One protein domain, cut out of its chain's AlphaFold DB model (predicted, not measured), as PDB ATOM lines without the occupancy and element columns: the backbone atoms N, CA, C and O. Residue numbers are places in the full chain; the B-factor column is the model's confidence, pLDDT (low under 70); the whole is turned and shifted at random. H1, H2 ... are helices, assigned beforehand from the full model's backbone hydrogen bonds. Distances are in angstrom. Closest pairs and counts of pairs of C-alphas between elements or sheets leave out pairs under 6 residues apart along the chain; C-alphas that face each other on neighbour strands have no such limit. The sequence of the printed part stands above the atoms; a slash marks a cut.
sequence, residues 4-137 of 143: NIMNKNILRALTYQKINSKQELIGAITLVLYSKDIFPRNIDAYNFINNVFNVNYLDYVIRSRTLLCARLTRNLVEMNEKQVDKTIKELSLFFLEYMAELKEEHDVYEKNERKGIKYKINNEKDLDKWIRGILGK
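What this domain is: This is residues 4 to 137 of the 143 residues of an uncharacterized protein of Proteus mirabilis (UniProt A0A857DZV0). A compact head of helices sits on the first part of one very long helix, H6, whose rest sticks out as a bare arm with H7 at its far end. In the head, H2, H3 and H5 form a bundle, three helices side by side, with H1 packed on H2 and H6, and tiny H4 near one end of H3. The printed part has 134 residues with seven named helices, H1 to H7 in order, and no named strand: all helix. It is extended, with a radius of gyration of the C-alphas of 24.0 A and spans of 82 by 34 by 22 A.

Where its parts are: H6, residues 81 to 116, is 52.5 A long, from C-alpha 81 at (-2.871, -61.096, 32.876) to C-alpha 116 at (20.395, -104.599, 50.871). H5 is residues 65 to 78, H4 59 to 62, H3 42 to 53, H2 22 to 34 and H1 4 to 15. H7, residues 123 to 137, is 21.9 A long and ends with C-alpha 137 at (48.020, -120.339, 61.594).

How they stand to each other: H6 touches H1 with residues 88 to 96 alone, the closest C-alphas, Thr 15 and Ser 92, 4.6 A apart. It touches H3 at Val 52 and Glu 90, closest C-alphas 6.0 A apart, at a steep tilt of 48 degrees. H2 and H5 touch at a shallow tilt of 14 degrees, opposite ways, closest C-alphas Thr 30 and Cys 69, 6.6 A. H1 and H2 form a hairpin. H4 and H5 only just touch, with 3 pairs of C-alphas within 8 A, only at the corner. H6 and H7 are apart. Each O i to N i+4 pair is within hydrogen-bond range in H1, H2, H3, H5 and H6; H7 has 10 of 11, and H4 is too short for one.

The domain as a whole: The C-alphas of Asn 80 and Lys 137, the two farthest apart, are 83.6 A apart. Residues 100 to 137 stand free. The printed part has no cut and no long link. Confidence is under 70 at residues 4 to 8, 16, 112 to 127 and 136 to 137.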
ATOM      1  N   ASN A   4      13.435 -78.233  55.112       59.44
ATOM      2  CA  ASN A   4      12.641 -79.243  54.402       59.44
ATOM      3  C   ASN A   4      11.127 -78.981  54.429       59.44
ATOM      4  O   ASN A   4      10.425 -79.316  53.478       59.44
ATOM      5  N   ILE A   5      10.606 -78.372  55.496       58.84
ATOM      6  CA  ILE A   5       9.176 -78.045  55.611       58.84
ATOM      7  C   ILE A   5       8.848 -76.806  54.768       58.84
ATOM      8  O   ILE A   5       7.814 -76.763  54.103       58.84
ATOM      9  N   MET A   6       9.747 -75.818  54.744       55.31
ATOM     10  CA  MET A   6       9.562 -74.577  53.987       55.31
ATOM     11  C   MET A   6       9.526 -74.831  52.476       55.31
ATOM     12  O   MET A   6       8.620 -74.341  51.804       55.31
ATOM     13  N   ASN A   7      10.430 -75.664  51.951       69.00
ATOM     14  CA  ASN A   7      10.433 -76.018  50.528       69.00
ATOM     15  C   ASN A   7       9.183 -76.806  50.127       69.00
ATOM     16  O   ASN A   7       8.596 -76.529  49.086       69.00
ATOM     17  N   LYS A   8       8.714 -77.726  50.982       69.69
ATOM     18  CA  LYS A   8       7.454 -78.451  50.750       69.69
ATOM     19  C   LYS A   8       6.253 -77.513  50.686       69.69
ATOM     20  O   LYS A   8       5.370 -77.733  49.865       69.69
ATOM     21  N   ASN A   9       6.216 -76.469  51.511       70.31
ATOM     22  CA  ASN A   9       5.133 -75.488  51.479       70.31
ATOM     23  C   ASN A   9       5.186 -74.609  50.223       70.31
ATOM     24  O   ASN A   9       4.142 -74.375  49.625       70.31
ATOM     25  N   ILE A  10       6.379 -74.181  49.787       74.69
ATOM     26  CA  ILE A  10       6.557 -73.420  48.536       74.69
ATOM     27  C   ILE A  10       6.135 -74.265  47.330       74.69
ATOM     28  O   ILE A  10       5.334 -73.816  46.515       74.69
ATOM     29  N   LEU A  11       6.608 -75.510  47.247       76.69
ATOM     30  CA  LEU A  11       6.239 -76.425  46.166       76.69
ATOM     31  C   LEU A  11       4.734 -76.690  46.158       76.69
ATOM     32  O   LEU A  11       4.112 -76.601  45.103       76.69
ATOM     33  N   ARG A  12       4.128 -76.919  47.332       71.94
ATOM     34  CA  ARG A  12       2.673 -77.067  47.477       71.94
ATOM     35  C   ARG A  12       1.901 -75.821  47.061       71.94
ATOM     36  O   ARG A  12       0.823 -75.959  46.493       71.94
ATOM     37  N   ALA A  13       2.428 -74.633  47.340       71.38
ATOM     38  CA  ALA A  13       1.795 -73.391  46.925       71.38
ATOM     39  C   ALA A  13       1.768 -73.255  45.394       71.38
ATOM     40  O   ALA A  13       0.785 -72.783  44.843       71.38
ATOM     41  N   LEU A  14       2.811 -73.733  44.711       76.25
ATOM     42  CA  LEU A  14       2.931 -73.693  43.251       76.25
ATOM     43  C   LEU A  14       2.145 -74.792  42.521       76.25
ATOM     44  O   LEU A  14       1.804 -74.629  41.350       76.25
ATOM     45  N   THR A  15       1.862 -75.908  43.195       73.75
ATOM     46  CA  THR A  15       1.111 -77.042  42.621       73.75
ATOM     47  C   THR A  15      -0.369 -77.031  42.975       73.75
ATOM     48  O   THR A  15      -1.196 -77.325  42.119       73.75
ATOM     49  N   TYR A  16      -0.713 -76.734  44.230       69.38
ATOM     50  CA  TYR A  16      -2.063 -76.957  44.757       69.38
ATOM     51  C   TYR A  16      -2.749 -75.690  45.258       69.38
ATOM     52  O   TYR A  16      -3.979 -75.650  45.286       69.38
ATOM     53  N   GLN A  17      -2.001 -74.668  45.687       71.88
ATOM     54  CA  GLN A  17      -2.625 -73.397  46.055       71.88
ATOM     55  C   GLN A  17      -2.829 -72.517  44.831       71.88
ATOM     56  O   GLN A  17      -2.069 -72.530  43.866       71.88
ATOM     57  N   LYS A  18      -3.891 -71.720  44.896       77.06
ATOM     58  CA  LYS A  18      -4.211 -70.765  43.851       77.06
ATOM     59  C   LYS A  18      -3.357 -69.514  44.040       77.06
ATOM     60  O   LYS A  18      -3.559 -68.779  45.003       77.06
ATOM     61  N   ILE A  19      -2.438 -69.280  43.109       83.81
ATOM     62  CA  ILE A  19      -1.787 -67.981  42.923       83.81
ATOM     63  C   ILE A  19      -2.830 -67.042  42.310       83.81
ATOM     64  O   ILE A  19      -3.406 -67.359  41.270       83.81
ATOM     65  N   ASN A  20      -3.111 -65.916  42.965       82.50
ATOM     66  CA  ASN A  20      -4.176 -64.988  42.570       82.50
ATOM     67  C   ASN A  20      -3.645 -63.671  41.997       82.50
ATOM     68  O   ASN A  20      -4.429 -62.874  41.487       82.50
ATOM     69  N   SER A  21      -2.340 -63.411  42.098       88.31
ATOM     70  CA  SER A  21      -1.749 -62.163  41.616       88.31
ATOM     71  C   SER A  21      -0.363 -62.350  41.000       88.31
ATOM     72  O   SER A  21       0.377 -63.285  41.314       88.31
ATOM     73  N   LYS A  22       0.025 -61.399  40.141       92.06
ATOM     74  CA  LYS A  22       1.368 -61.340  39.546       92.06
ATOM     75  C   LYS A  22       2.462 -61.201  40.614       92.06
ATOM     76  O   LYS A  22       3.546 -61.757  40.472       92.06
ATOM     77  N   GLN A  23       2.178 -60.482  41.695       92.94
ATOM     78  CA  GLN A  23       3.087 -60.269  42.820       92.94
ATOM     79  C   GLN A  23       3.358 -61.581  43.567       92.94
ATOM     80  O   GLN A  23       4.513 -61.889  43.858       92.94
ATOM     81  N   GLU A  24       2.314 -62.377  43.817       90.38
ATOM     82  CA  GLU A  24       2.447 -63.714  44.408       90.38
ATOM     83  C   GLU A  24       3.261 -64.645  43.507       90.38
ATOM     84  O   GLU A  24       4.163 -65.327  43.996       90.38
ATOM     85  N   LEU A  25       3.010 -64.621  42.192       91.06
ATOM     86  CA  LEU A  25       3.778 -65.397  41.216       91.06
ATOM     87  C   LEU A  25       5.271 -65.041  41.263       91.06
ATOM     88  O   LEU A  25       6.119 -65.927  41.383       91.06
ATOM     89  N   ILE A  26       5.599 -63.746  41.211       94.56
ATOM     90  CA  ILE A  26       6.985 -63.263  41.280       94.56
ATOM     91  C   ILE A  26       7.641 -63.700  42.592       94.56
ATOM     92  O   ILE A  26       8.772 -64.192  42.575       94.56
ATOM     93  N   GLY A  27       6.944 -63.556  43.722       92.94
ATOM     94  CA  GLY A  27       7.448 -63.974  45.029       92.94
ATOM     95  C   GLY A  27       7.738 -65.474  45.085       92.94
ATOM     96  O   GLY A  27       8.825 -65.879  45.498       92.94
ATOM     97  N   ALA A  28       6.808 -66.300  44.604       90.94
ATOM     98  CA  ALA A  28       6.955 -67.749  44.613       90.94
ATOM     99  C   ALA A  28       8.101 -68.224  43.704       90.94
ATOM    100  O   ALA A  28       8.946 -69.007  44.145       90.94
ATOM    101  N   ILE A  29       8.196 -67.694  42.478       93.06
ATOM    102  CA  ILE A  29       9.304 -67.995  41.557       93.06
ATOM    103  C   ILE A  29      10.643 -67.574  42.167       93.06
ATOM    104  O   ILE A  29      11.614 -68.322  42.096       93.06
ATOM    105  N   THR A  30      10.702 -66.403  42.802       94.25
ATOM    106  CA  THR A  30      11.923 -65.915  43.456       94.25
ATOM    107  C   THR A  30      12.376 -66.878  44.555       94.25
ATOM    108  O   THR A  30      13.540 -67.279  44.584       94.25
ATOM    109  N   LEU A  31      11.460 -67.305  45.432       92.69
ATOM    110  CA  LEU A  31      11.760 -68.259  46.504       92.69
ATOM    111  C   LEU A  31      12.262 -69.603  45.963       92.69
ATOM    112  O   LEU A  31      13.229 -70.156  46.485       92.69
ATOM    113  N   VAL A  32      11.644 -70.095  44.889       92.12
ATOM    114  CA  VAL A  32      12.068 -71.313  44.192       92.12
ATOM    115  C   VAL A  32      13.463 -71.168  43.595       92.12
ATOM    116  O   VAL A  32      14.322 -72.011  43.846       92.12
ATOM    117  N   LEU A  33      13.724 -70.094  42.845       94.38
ATOM    118  CA  LEU A  33      15.004 -69.890  42.165       94.38
ATOM    119  C   LEU A  33      16.177 -69.807  43.140       94.38
ATOM    120  O   LEU A  33      17.278 -70.243  42.795       94.38
ATOM    121  N   TYR A  34      15.956 -69.260  44.337       93.62
ATOM    122  CA  TYR A  34      16.972 -69.178  45.385       93.62
ATOM    123  C   TYR A  34      17.068 -70.425  46.268       93.62
ATOM    124  O   TYR A  34      18.056 -70.565  46.999       93.62
ATOM    125  N   SER A  35      16.103 -71.343  46.205       91.31
ATOM    126  CA  SER A  35      16.155 -72.571  46.992       91.31
ATOM    127  C   SER A  35      17.192 -73.533  46.415       91.31
ATOM    128  O   SER A  35      17.010 -74.115  45.348       91.31
ATOM    129  N   LYS A  36      18.290 -73.731  47.152       89.69
ATOM    130  CA  LYS A  36      19.319 -74.731  46.815       89.69
ATOM    131  C   LYS A  36      18.846 -76.168  47.011       89.69
ATOM    132  O   LYS A  36      19.472 -77.077  46.486       89.69
ATOM    133  N   ASP A  37      17.769 -76.357  47.759       86.56
ATOM    134  CA  ASP A  37      17.192 -77.678  47.980       86.56
ATOM    135  C   ASP A  37      16.350 -78.104  46.767       86.56
ATOM    136  O   ASP A  37      16.312 -79.281  46.436       86.56
ATOM    137  N   ILE A  38      15.715 -77.142  46.081       88.56
ATOM    138  CA  ILE A  38      14.980 -77.383  44.829       88.56
ATOM    139  C   ILE A  38      15.949 -77.381  43.641       88.56
ATOM    140  O   ILE A  38      15.942 -78.293  42.819       88.56
ATOM    141  N   PHE A  39      16.821 -76.369  43.562       92.88
ATOM    142  CA  PHE A  39      17.803 -76.223  42.489       92.88
ATOM    143  C   PHE A  39      19.230 -76.144  43.047       92.88
ATOM    144  O   PHE A  39      19.761 -75.044  43.264       92.88
ATOM    145  N   PRO A  40      19.907 -77.290  43.234       92.00
ATOM    146  CA  PRO A  40      21.252 -77.338  43.804       92.00
ATOM    147  C   PRO A  40      22.264 -76.478  43.047       92.00
ATOM    148  O   PRO A  40      23.052 -75.751  43.659       92.00
ATOM    149  N   ARG A  41      22.209 -76.481  41.711       95.94
ATOM    150  CA  ARG A  41      23.130 -75.735  40.846       95.94
ATOM    151  C   ARG A  41      22.384 -74.673  40.056       95.94
ATOM    152  O   ARG A  41      21.191 -74.801  39.787       95.94
ATOM    153  N   ASN A  42      23.095 -73.629  39.637       96.69
ATOM    154  CA  ASN A  42      22.489 -72.549  38.852       96.69
ATOM    155  C   ASN A  42      21.967 -73.048  37.497       96.69
ATOM    156  O   ASN A  42      20.951 -72.548  37.025       96.69
ATOM    157  N   ILE A  43      22.616 -74.068  36.922       96.94
ATOM    158  CA  ILE A  43      22.149 -74.716  35.694       96.94
ATOM    159  C   ILE A  43      20.782 -75.391  35.882       96.94
ATOM    160  O   ILE A  43      19.959 -75.332  34.981       96.94
ATOM    161  N   ASP A  44      20.489 -75.936  37.067       95.56
ATOM    162  CA  ASP A  44      19.193 -76.569  37.344       95.56
ATOM    163  C   ASP A  44      18.073 -75.511  37.364       95.56
ATOM    164  O   ASP A  44      17.028 -75.687  36.742       95.56
ATOM    165  N   ALA A  45      18.329 -74.352  37.987       96.06
ATOM    166  CA  ALA A  45      17.399 -73.219  37.929       96.06
ATOM    167  C   ALA A  45      17.250 -72.659  36.510       96.06
ATOM    168  O   ALA A  45      16.158 -72.261  36.124       96.06
ATOM    169  N   TYR A  46      18.332 -72.618  35.731       97.25
ATOM    170  CA  TYR A  46      18.260 -72.213  34.333       97.25
ATOM    171  C   TYR A  46      17.400 -73.170  33.499       97.25
ATOM    172  O   TYR A  46      16.554 -72.700  32.747       97.25
ATOM    173  N   ASN A  47      17.562 -74.484  33.669       95.50
ATOM    174  CA  ASN A  47      16.765 -75.483  32.957       95.50
ATOM    175  C   ASN A  47      15.273 -75.315  33.255       95.50
ATOM    176  O   ASN A  47      14.461 -75.319  32.336       95.50
ATOM    177  N   PHE A  48      14.916 -75.068  34.519       94.94
ATOM    178  CA  PHE A  48      13.555 -74.682  34.890       94.94
ATOM    179  C   PHE A  48      13.081 -73.424  34.147       94.94
ATOM    180  O   PHE A  48      11.988 -73.421  33.580       94.94
ATOM    181  N   ILE A  49      13.896 -72.363  34.122       95.75
ATOM    182  CA  ILE A  49      13.532 -71.115  33.441       95.75
ATOM    183  C   ILE A  49      13.293 -71.353  31.949       95.75
ATOM    184  O   ILE A  49      12.315 -70.859  31.389       95.75
ATOM    185  N   ASN A  50      14.171 -72.117  31.308       95.31
ATOM    186  CA  ASN A  50      14.044 -72.447  29.901       95.31
ATOM    187  C   ASN A  50      12.774 -73.273  29.643       95.31
ATOM    188  O   ASN A  50      11.985 -72.926  28.774       95.31
ATOM    189  N   ASN A  51      12.505 -74.294  30.456       92.38
ATOM    190  CA  ASN A  51      11.349 -75.169  30.260       92.38
ATOM    191  C   ASN A  51      10.007 -74.450  30.471       92.38
ATOM    192  O   ASN A  51       9.073 -74.670  29.708       92.38
ATOM    193  N   VAL A  52       9.903 -73.594  31.493       93.06
ATOM    194  CA  VAL A  52       8.628 -72.950  31.857       93.06
ATOM    195  C   VAL A  52       8.406 -71.637  31.114       93.06
ATOM    196  O   VAL A  52       7.281 -71.319  30.750       93.06
ATOM    197  N   PHE A  53       9.461 -70.857  30.874       93.25
ATOM    198  CA  PHE A  53       9.334 -69.519  30.285       93.25
ATOM    199  C   PHE A  53       9.851 -69.447  28.849       93.25
ATOM    200  O   PHE A  53       9.676 -68.413  28.204       93.25
ATOM    201  N   ASN A  54      10.483 -70.514  28.343       92.44
ATOM    202  CA  ASN A  54      11.129 -70.556  27.031       92.44
ATOM    203  C   ASN A  54      12.139 -69.409  26.839       92.44
ATOM    204  O   ASN A  54      12.205 -68.767  25.789       92.44
ATOM    205  N   VAL A  55      12.897 -69.109  27.901       93.62
ATOM    206  CA  VAL A  55      13.911 -68.049  27.917       93.62
ATOM    207  C   VAL A  55      15.298 -68.669  27.981       93.62
ATOM    208  O   VAL A  55      15.655 -69.326  28.957       93.62
ATOM    209  N   ASN A  56      16.109 -68.363  26.971       95.12
ATOM    210  CA  ASN A  56      17.523 -68.708  26.944       95.12
ATOM    211  C   ASN A  56      18.379 -67.544  27.451       95.12
ATOM    212  O   ASN A  56      18.114 -66.373  27.165       95.12
ATOM    213  N   TYR A  57      19.444 -67.876  28.172       95.19
ATOM    214  CA  TYR A  57      20.390 -66.908  28.708       95.19
ATOM    215  C   TYR A  57      21.820 -67.270  28.324       95.19
ATOM    216  O   TYR A  57      22.157 -68.431  28.131       95.19
ATOM    217  N   LEU A  58      22.673 -66.251  28.240       96.06
ATOM    218  CA  LEU A  58      24.104 -66.428  28.010       96.06
ATOM    219  C   LEU A  58      24.777 -67.044  29.245       96.06
ATOM    220  O   LEU A  58      24.362 -66.786  30.377       96.06
ATOM    221  N   ASP A  59      25.874 -67.771  29.045       96.12
ATOM    222  CA  ASP A  59      26.596 -68.484  30.110       96.12
ATOM    223  C   ASP A  59      26.914 -67.623  31.336       96.12
ATOM    224  O   ASP A  59      26.776 -68.072  32.474       96.12
ATOM    225  N   TYR A  60      27.329 -66.370  31.132       95.25
ATOM    226  CA  TYR A  60      27.668 -65.477  32.243       95.25
ATOM    227  C   TYR A  60      26.458 -65.163  33.138       95.25
ATOM    228  O   TYR A  60      26.626 -64.927  34.333       95.25
ATOM    229  N   VAL A  61      25.243 -65.184  32.580       95.56
ATOM    230  CA  VAL A  61      23.994 -65.029  33.334       95.56
ATOM    231  C   VAL A  61      23.734 -66.295  34.135       95.56
ATOM    232  O   VAL A  61      23.512 -66.211  35.340       95.56
ATOM    233  N   ILE A  62      23.846 -67.462  33.494       96.69
ATOM    234  CA  ILE A  62      23.617 -68.775  34.117       96.69
ATOM    235  C   ILE A  62      24.572 -69.003  35.295       96.69
ATOM    236  O   ILE A  62      24.199 -69.596  36.304       96.69
ATOM    237  N   ARG A  63      25.797 -68.471  35.233       96.38
ATOM    238  CA  ARG A  63      26.771 -68.560  36.333       96.38
ATOM    239  C   ARG A  63      26.351 -67.817  37.607       96.38
ATOM    240  O   ARG A  63      26.915 -68.112  38.657       96.38
ATOM    241  N   SER A  64      25.355 -66.927  37.571       96.88
ATOM    242  CA  SER A  64      24.884 -66.175  38.741       96.88
ATOM    243  C   SER A  64      23.388 -66.360  38.987       96.88
ATOM    244  O   SER A  64      22.541 -65.884  38.235       96.88
ATOM    245  N   ARG A  65      23.050 -66.988  40.118       95.88
ATOM    246  CA  ARG A  65      21.659 -67.205  40.551       95.88
ATOM    247  C   ARG A  65      20.886 -65.900  40.742       95.88
ATOM    248  O   ARG A  65      19.725 -65.813  40.354       95.88
ATOM    249  N   THR A  66      21.544 -64.867  41.263       97.19
ATOM    250  CA  THR A  66      20.943 -63.538  41.408       97.19
ATOM    251  C   THR A  66      20.679 -62.888  40.055       97.19
ATOM    252  O   THR A  66      19.624 -62.288  39.865       97.19
ATOM    253  N   LEU A  67      21.596 -63.042  39.093       96.81
ATOM    254  CA  LEU A  67      21.424 -62.476  37.756       96.81
ATOM    255  C   LEU A  67      20.333 -63.210  36.964       96.81
ATOM    256  O   LEU A  67      19.525 -62.546  36.319       96.81
ATOM    257  N   LEU A  68      20.257 -64.543  37.070       96.81
ATOM    258  CA  LEU A  68      19.142 -65.348  36.546       96.81
ATOM    259  C   LEU A  68      17.798 -64.844  37.078       96.81
ATOM    260  O   LEU A  68      16.895 -64.552  36.296       96.81
ATOM    261  N   CYS A  69      17.691 -64.702  38.403       96.69
ATOM    262  CA  CYS A  69      16.474 -64.222  39.042       96.69
ATOM    263  C   CYS A  69      16.117 -62.813  38.564       96.69
ATOM    264  O   CYS A  69      15.004 -62.602  38.102       96.69
ATOM    265  N   ALA A  70      17.058 -61.866  38.595       96.50
ATOM    266  CA  ALA A  70      16.809 -60.487  38.180       96.50
ATOM    267  C   ALA A  70      16.344 -60.382  36.716       96.50
ATOM    268  O   ALA A  70      15.424 -59.621  36.410       96.50
ATOM    269  N   ARG A  71      16.954 -61.161  35.811       96.56
ATOM    270  CA  ARG A  71      16.559 -61.209  34.396       96.56
ATOM    271  C   ARG A  71      15.149 -61.759  34.225       96.56
ATOM    272  O   ARG A  71      14.353 -61.139  33.526       96.56
ATOM    273  N   LEU A  72      14.822 -62.857  34.906       96.88
ATOM    274  CA  LEU A  72      13.483 -63.426  34.835       96.88
ATOM    275  C   LEU A  72      12.441 -62.483  35.439       96.88
ATOM    276  O   LEU A  72      11.403 -62.261  34.829       96.88
ATOM    277  N   THR A  73      12.717 -61.892  36.603       96.25
ATOM    278  CA  THR A  73      11.795 -60.968  37.272       96.25
ATOM    279  C   THR A  73      11.423 -59.793  36.372       96.25
ATOM    280  O   THR A  73      10.258 -59.408  36.360       96.25
ATOM    281  N   ARG A  74      12.359 -59.259  35.573       95.88
ATOM    282  CA  ARG A  74      12.040 -58.217  34.584       95.88
ATOM    283  C   ARG A  74      10.974 -58.686  33.590       95.88
ATOM    284  O   ARG A  74       9.972 -57.999  33.427       95.88
ATOM    285  N   ASN A  75      11.141 -59.880  33.022       94.31
ATOM    286  CA  ASN A  75      10.158 -60.464  32.107       94.31
ATOM    287  C   ASN A  75       8.803 -60.676  32.800       94.31
ATOM    288  O   ASN A  75       7.767 -60.366  32.226       94.31
ATOM    289  N   LEU A  76       8.803 -61.167  34.046       95.50
ATOM    290  CA  LEU A  76       7.574 -61.388  34.816       95.50
ATOM    291  C   LEU A  76       6.809 -60.084  35.064       95.50
ATOM    292  O   LEU A  76       5.590 -60.064  34.947       95.50
ATOM    293  N   VAL A  77       7.504 -58.992  35.396       96.25
ATOM    294  CA  VAL A  77       6.874 -57.681  35.638       96.25
ATOM    295  C   VAL A  77       6.158 -57.169  34.386       96.25
ATOM    296  O   VAL A  77       5.064 -56.607  34.502       96.25
ATOM    297  N   GLU A  78       6.728 -57.420  33.208       95.56
ATOM    298  CA  GLU A  78       6.206 -57.001  31.901       95.56
ATOM    299  C   GLU A  78       5.047 -57.878  31.386       95.56
ATOM    300  O   GLU A  78       4.385 -57.508  30.417       95.56
ATOM    301  N   MET A  79       4.737 -59.001  32.047       94.75
ATOM    302  CA  MET A  79       3.620 -59.866  31.657       94.75
ATOM    303  C   MET A  79       2.251 -59.211  31.880       94.75
ATOM    304  O   MET A  79       1.979 -58.592  32.921       94.75
ATOM    305  N   ASN A  80       1.358 -59.434  30.914       94.94
ATOM    306  CA  ASN A  80      -0.075 -59.173  31.039       94.94
ATOM    307  C   ASN A  80      -0.808 -60.327  31.754       94.94
ATOM    308  O   ASN A  80      -0.250 -61.404  31.955       94.94
ATOM    309  N   GLU A  81      -2.074 -60.117  32.117       91.12
ATOM    310  CA  GLU A  81      -2.871 -61.096  32.876       91.12
ATOM    311  C   GLU A  81      -2.985 -62.460  32.180       91.12
ATOM    312  O   GLU A  81      -2.781 -63.491  32.814       91.12
ATOM    313  N   LYS A  82      -3.202 -62.490  30.857       92.25
ATOM    314  CA  LYS A  82      -3.288 -63.754  30.103       92.25
ATOM    315  C   LYS A  82      -1.979 -64.539  30.144       92.25
ATOM    316  O   LYS A  82      -1.996 -65.768  30.200       92.25
ATOM    317  N   GLN A  83      -0.845 -63.842  30.078       93.06
ATOM    318  CA  GLN A  83       0.475 -64.458  30.194       93.06
ATOM    319  C   GLN A  83       0.701 -64.997  31.606       93.06
ATOM    320  O   GLN A  83       1.141 -66.133  31.738       93.06
ATOM    321  N   VAL A  84       0.325 -64.237  32.640       92.06
ATOM    322  CA  VAL A  84       0.398 -64.683  34.040       92.06
ATOM    323  C   VAL A  84      -0.409 -65.966  34.248       92.06
ATOM    324  O   VAL A  84       0.135 -66.944  34.757       92.06
ATOM    325  N   ASP A  85      -1.662 -66.011  33.791       90.06
ATOM    326  CA  ASP A  85      -2.522 -67.194  33.925       90.06
ATOM    327  C   ASP A  85      -1.947 -68.420  33.214       90.06
ATOM    328  O   ASP A  85      -2.007 -69.542  33.725       90.06
ATOM    329  N   LYS A  86      -1.386 -68.219  32.016       91.38
ATOM    330  CA  LYS A  86      -0.716 -69.284  31.268       91.38
ATOM    331  C   LYS A  86       0.505 -69.798  32.035       91.38
ATOM    332  O   LYS A  86       0.625 -71.004  32.238       91.38
ATOM    333  N   THR A  87       1.357 -68.893  32.506       91.69
ATOM    334  CA  THR A  87       2.560 -69.225  33.271       91.69
ATOM    335  C   THR A  87       2.227 -69.972  34.556       91.69
ATOM    336  O   THR A  87       2.916 -70.931  34.878       91.69
ATOM    337  N   ILE A  88       1.167 -69.595  35.277       90.19
ATOM    338  CA  ILE A  88       0.734 -70.323  36.481       90.19
ATOM    339  C   ILE A  88       0.430 -71.788  36.140       90.19
ATOM    340  O   ILE A  88       0.876 -72.682  36.854       90.19
ATOM    341  N   LYS A  89      -0.262 -72.056  35.026       88.56
ATOM    342  CA  LYS A  89      -0.559 -73.433  34.590       88.56
ATOM    343  C   LYS A  89       0.705 -74.216  34.236       88.56
ATOM    344  O   LYS A  89       0.848 -75.353  34.677       88.56
ATOM    345  N   GLU A  90       1.610 -73.618  33.464       90.62
ATOM    346  CA  GLU A  90       2.887 -74.243  33.080       90.62
ATOM    347  C   GLU A  90       3.754 -74.540  34.312       90.62
ATOM    348  O   GLU A  90       4.322 -75.624  34.433       90.62
ATOM    349  N   LEU A  91       3.773 -73.618  35.275       90.88
ATOM    350  CA  LEU A  91       4.473 -73.764  36.544       90.88
ATOM    351  C   LEU A  91       3.908 -74.913  37.387       90.88
ATOM    352  O   LEU A  91       4.673 -75.719  37.918       90.88
ATOM    353  N   SER A  92       2.581 -75.009  37.496       88.19
ATOM    354  CA  SER A  92       1.929 -76.098  38.225       88.19
ATOM    355  C   SER A  92       2.189 -77.457  37.578       88.19
ATOM    356  O   SER A  92       2.445 -78.415  38.301       88.19
ATOM    357  N   LEU A  93       2.172 -77.545  36.242       89.19
ATOM    358  CA  LEU A  93       2.502 -78.778  35.518       89.19
ATOM    359  C   LEU A  93       3.954 -79.196  35.759       89.19
ATOM    360  O   LEU A  93       4.193 -80.327  36.175       89.19
ATOM    361  N   PHE A  94       4.897 -78.265  35.586       90.56
ATOM    362  CA  PHE A  94       6.317 -78.513  35.826       90.56
ATOM    363  C   PHE A  94       6.565 -79.044  37.241       90.56
ATOM    364  O   PHE A  94       7.251 -80.044  37.429       90.56
ATOM    365  N   PHE A  95       5.990 -78.396  38.260       88.38
ATOM    366  CA  PHE A  95       6.218 -78.818  39.640       88.38
ATOM    367  C   PHE A  95       5.467 -80.087  40.033       88.38
ATOM    368  O   PHE A  95       5.906 -80.775  40.954       88.38
ATOM    369  N   LEU A  96       4.369 -80.421  39.354       87.94
ATOM    370  CA  LEU A  96       3.699 -81.703  39.542       87.94
ATOM    371  C   LEU A  96       4.579 -82.853  39.032       87.94
ATOM    372  O   LEU A  96       4.739 -83.842  39.744       87.94
ATOM    373  N   GLU A  97       5.175 -82.693  37.849       87.75
ATOM    374  CA  GLU A  97       6.126 -83.648  37.267       87.75
ATOM    375  C   GLU A  97       7.382 -83.776  38.134       87.75
ATOM    376  O   GLU A  97       7.701 -84.867  38.598       87.75
ATOM    377  N   TYR A  98       7.998 -82.650  38.500       85.81
ATOM    378  CA  TYR A  98       9.153 -82.613  39.399       85.81
ATOM    379  C   TYR A  98       8.896 -83.341  40.733       85.81
ATOM    380  O   TYR A  98       9.734 -84.089  41.230       85.81
ATOM    381  N   MET A  99       7.716 -83.159  41.335       83.69
ATOM    382  CA  MET A  99       7.349 -83.844  42.583       83.69
ATOM    383  C   MET A  99       7.122 -85.350  42.392       83.69
ATOM    384  O   MET A  99       7.364 -86.118  43.327       83.69
ATOM    385  N   ALA A 100       6.642 -85.776  41.221       84.94
ATOM    386  CA  ALA A 100       6.493 -87.188  40.889       84.94
ATOM    387  C   ALA A 100       7.863 -87.865  40.738       84.94
ATOM    388  O   ALA A 100       8.087 -88.897  41.371       84.94
ATOM    389  N   GLU A 101       8.797 -87.237  40.018       83.38
ATOM    390  CA  GLU A 101      10.177 -87.718  39.855       83.38
ATOM    391  C   GLU A 101      10.879 -87.900  41.210       83.38
ATOM    392  O   GLU A 101      11.436 -88.962  41.494       83.38
ATOM    393  N   LEU A 102      10.772 -86.907  42.102       79.81
ATOM    394  CA  LEU A 102      11.338 -86.993  43.452       79.81
ATOM    395  C   LEU A 102      10.764 -88.161  44.268       79.81
ATOM    396  O   LEU A 102      11.461 -88.761  45.091       79.81
ATOM    397  N   LYS A 103       9.477 -88.469  44.083       79.88
ATOM    398  CA  LYS A 103       8.828 -89.581  44.778       79.88
ATOM    399  C   LYS A 103       9.318 -90.925  44.240       79.88
ATOM    400  O   LYS A 103       9.610 -91.812  45.037       79.88
ATOM    401  N   GLU A 104       9.431 -91.069  42.924       78.88
ATOM    402  CA  GLU A 104       9.959 -92.287  42.304       78.88
ATOM    403  C   GLU A 104      11.398 -92.567  42.746       78.88
ATOM    404  O   GLU A 104      11.723 -93.697  43.112       78.88
ATOM    405  N   GLU A 105      12.246 -91.537  42.797       72.25
ATOM    406  CA  GLU A 105      13.636 -91.664  43.243       72.25
ATOM    407  C   GLU A 105      13.719 -92.140  44.708       72.25
ATOM    408  O   GLU A 105      14.492 -93.047  45.036       72.25
ATOM    409  N   HIS A 106      12.847 -91.612  45.578       73.62
ATOM    410  CA  HIS A 106      12.716 -92.057  46.967       73.62
ATOM    411  C   HIS A 106      12.208 -93.507  47.080       73.62
ATOM    412  O   HIS A 106      12.768 -94.298  47.842       73.62
ATOM    413  N   ASP A 107      11.182 -93.886  46.310       74.19
ATOM    414  CA  ASP A 107      10.615 -95.243  46.314       74.19
ATOM    415  C   ASP A 107      11.644 -96.287  45.824       74.19
ATOM    416  O   ASP A 107      11.727 -97.402  46.356       74.19
ATOM    417  N   VAL A 108      12.478 -95.930  44.838       75.25
ATOM    418  CA  VAL A 108      13.592 -96.767  44.357       75.25
ATOM    419  C   VAL A 108      14.674 -96.912  45.427       75.25
ATOM    420  O   VAL A 108      15.134 -98.034  45.672       75.25
ATOM    421  N   TYR A 109      15.060 -95.814  46.083       73.38
ATOM    422  CA  TYR A 109      16.038 -95.826  47.171       73.38
ATOM    423  C   TYR A 109      15.580 -96.729  48.328       73.38
ATOM    424  O   TYR A 109      16.305 -97.645  48.724       73.38
ATOM    425  N   GLU A 110      14.336 -96.573  48.790       73.06
ATOM    426  CA  GLU A 110      13.772 -97.372  49.882       73.06
ATOM    427  C   GLU A 110      13.665 -98.866  49.512       73.06
ATOM    428  O   GLU A 110      13.962 -99.756  50.317       73.06
ATOM    429  N   LYS A 111      13.305 -99.177  48.259       71.81
ATOM    430  CA  LYS A 111      13.282-100.557  47.749       71.81
ATOM    431  C   LYS A 111      14.680-101.179  47.707       71.81
ATOM    432  O   LYS A 111      14.809-102.381  47.959       71.81
ATOM    433  N   ASN A 112      15.712-100.400  47.389       66.75
ATOM    434  CA  ASN A 112      17.100-100.861  47.351       66.75
ATOM    435  C   ASN A 112      17.686-101.055  48.756       66.75
ATOM    436  O   ASN A 112      18.312-102.089  48.989       66.75
ATOM    437  N   GLU A 113      17.408-100.168  49.717       69.19
ATOM    438  CA  GLU A 113      17.787-100.380  51.126       69.19
ATOM    439  C   GLU A 113      17.142-101.649  51.700       69.19
ATOM    440  O   GLU A 113      17.825-102.499  52.277       69.19
ATOM    441  N   ARG A 114      15.840-101.858  51.451       61.34
ATOM    442  CA  ARG A 114      15.128-103.078  51.877       61.34
ATOM    443  C   ARG A 114      15.686-104.353  51.228       61.34
ATOM    444  O   ARG A 114      15.612-105.422  51.833       61.34
ATOM    445  N   LYS A 115      16.246-104.273  50.013       58.34
ATOM    446  CA  LYS A 115      16.931-105.398  49.343       58.34
ATOM    447  C   LYS A 115      18.365-105.609  49.845       58.34
ATOM    448  O   LYS A 115      18.819-106.752  49.856       58.34
ATOM    449  N   GLY A 116      19.053-104.550  50.277       49.62
ATOM    450  CA  GLY A 116      20.395-104.599  50.871       49.62
ATOM    451  C   GLY A 116      20.430-105.237  52.267       49.62
ATOM    452  O   GLY A 116      21.431-105.842  52.647       49.62
ATOM    453  N   ILE A 117      19.312-105.219  53.000       49.38
ATOM    454  CA  ILE A 117      19.144-105.907  54.292       49.38
ATOM    455  C   ILE A 117      18.719-107.374  54.055       49.38
ATOM    456  O   ILE A 117      17.641-107.820  54.436       49.38
ATOM    457  N   LYS A 118      19.559-108.159  53.371       46.94
ATOM    458  CA  LYS A 118      19.431-109.633  53.311       46.94
ATOM    459  C   LYS A 118      20.752-110.380  53.506       46.94
ATOM    460  O   LYS A 118      20.822-111.575  53.238       46.94
ATOM    461  N   TYR A 119      21.768-109.735  54.076       46.09
ATOM    462  CA  TYR A 119      22.835-110.470  54.756       46.09
ATOM    463  C   TYR A 119      22.378-110.768  56.180       46.09
ATOM    464  O   TYR A 119      22.590-109.997  57.110       46.09
ATOM    465  N   LYS A 120      21.698-111.906  56.340       47.16
ATOM    466  CA  LYS A 120      21.531-112.531  57.650       47.16
ATOM    467  C   LYS A 120      22.937-112.951  58.093       47.16
ATOM    468  O   LYS A 120      23.419-113.999  57.671       47.16
ATOM    469  N   ILE A 121      23.624-112.099  58.856       50.25
ATOM    470  CA  ILE A 121      24.853-112.486  59.551       50.25
ATOM    471  C   ILE A 121      24.429-113.581  60.532       50.25
ATOM    472  O   ILE A 121      23.836-113.319  61.577       50.25
ATOM    473  N   ASN A 122      24.647-114.839  60.155       58.09
ATOM    474  CA  ASN A 122      24.597-115.938  61.104       58.09
ATOM    475  C   ASN A 122      25.886-115.822  61.917       58.09
ATOM    476  O   ASN A 122      26.904-116.390  61.524       58.09
ATOM    477  N   ASN A 123      25.838-115.051  63.010       58.06
ATOM    478  CA  ASN A 123      26.979-114.734  63.882       58.06
ATOM    479  C   ASN A 123      27.824-115.968  64.250       58.06
ATOM    480  O   ASN A 123      29.030-115.861  64.433       58.06
ATOM    481  N   GLU A 124      27.214-117.152  64.294       57.47
ATOM    482  CA  GLU A 124      27.879-118.423  64.581       57.47
ATOM    483  C   GLU A 124      28.861-118.869  63.476       57.47
ATOM    484  O   GLU A 124      29.958-119.329  63.776       57.47
ATOM    485  N   LYS A 125      28.524-118.673  62.191       63.53
ATOM    486  CA  LYS A 125      29.378-119.087  61.057       63.53
ATOM    487  C   LYS A 125      30.553-118.138  60.824       63.53
ATOM    488  O   LYS A 125      31.625-118.590  60.427       63.53
ATOM    489  N   ASP A 126      30.359-116.845  61.073       65.19
ATOM    490  CA  ASP A 126      31.430-115.852  60.939       65.19
ATOM    491  C   ASP A 126      32.413-115.913  62.112       65.19
ATOM    492  O   ASP A 126      33.621-115.805  61.893       65.19
ATOM    493  N   LEU A 127      31.931-116.205  63.328       68.94
ATOM    494  CA  LEU A 127      32.802-116.480  64.470       68.94
ATOM    495  C   LEU A 127      33.649-117.733  64.223       68.94
ATOM    496  O   LEU A 127      34.858-117.708  64.427       68.94
ATOM    497  N   ASP A 128      33.042-118.803  63.710       70.50
ATOM    498  CA  ASP A 128      33.733-120.059  63.420       70.50
ATOM    499  C   ASP A 128      34.783-119.897  62.298       70.50
ATOM    500  O   ASP A 128      35.892-120.429  62.372       70.50
ATOM    501  N   LYS A 129      34.505-119.060  61.289       73.38
ATOM    502  CA  LYS A 129      35.480-118.695  60.247       73.38
ATOM    503  C   LYS A 129      36.650-117.877  60.805       73.38
ATOM    504  O   LYS A 129      37.795-118.101  60.406       73.38
ATOM    505  N   TRP A 130      36.382-116.968  61.741       71.19
ATOM    506  CA  TRP A 130      37.403-116.157  62.409       71.19
ATOM    507  C   TRP A 130      38.271-116.999  63.362       71.19
ATOM    508  O   TRP A 130      39.499-116.945  63.291       71.19
ATOM    509  N   ILE A 131      37.648-117.874  64.159       73.94
ATOM    510  CA  ILE A 131      38.313-118.827  65.061       73.94
ATOM    511  C   ILE A 131      39.204-119.794  64.273       73.94
ATOM    512  O   ILE A 131      40.364-119.991  64.634       73.94
ATOM    513  N   ARG A 132      38.724-120.348  63.151       75.12
ATOM    514  CA  ARG A 132      39.539-121.210  62.273       75.12
ATOM    515  C   ARG A 132      40.726-120.464  61.663       75.12
ATOM    516  O   ARG A 132      41.798-121.050  61.533       75.12
ATOM    517  N   GLY A 133      40.561-119.185  61.319       76.12
ATOM    518  CA  GLY A 133      41.644-118.339  60.807       76.12
ATOM    519  C   GLY A 133      42.745-118.061  61.838       76.12
ATOM    520  O   GLY A 133      43.921-118.012  61.477       76.12
ATOM    521  N   ILE A 134      42.376-117.934  63.116       74.38
ATOM    522  CA  ILE A 134      43.319-117.752  64.230       74.38
ATOM    523  C   ILE A 134      43.996-119.078  64.604       74.38
ATOM    524  O   ILE A 134      45.217-119.129  64.735       74.38
ATOM    525  N   LEU A 135      43.233-120.168  64.719       72.50
ATOM    526  CA  LEU A 135      43.758-121.477  65.130       72.50
ATOM    527  C   LEU A 135      44.544-122.191  64.018       72.50
ATOM    528  O   LEU A 135      45.470-122.951  64.304       72.50
ATOM    529  N   GLY A 136      44.215-121.943  62.748       62.47
ATOM    530  CA  GLY A 136      44.860-122.575  61.594       62.47
ATOM    531  C   GLY A 136      46.283-122.084  61.310       62.47
ATOM    532  O   GLY A 136      47.044-122.789  60.650       62.47
ATOM    533  N   LYS A 137      46.680-120.912  61.826       56.69
ATOM    534  CA  LYS A 137      48.020-120.339  61.594       56.69
ATOM    535  C   LYS A 137      49.123-120.886  62.511       56.69
ATOM    536  O   LYS A 137      50.290-120.646  62.224       56.69
TER     537      LYS A 137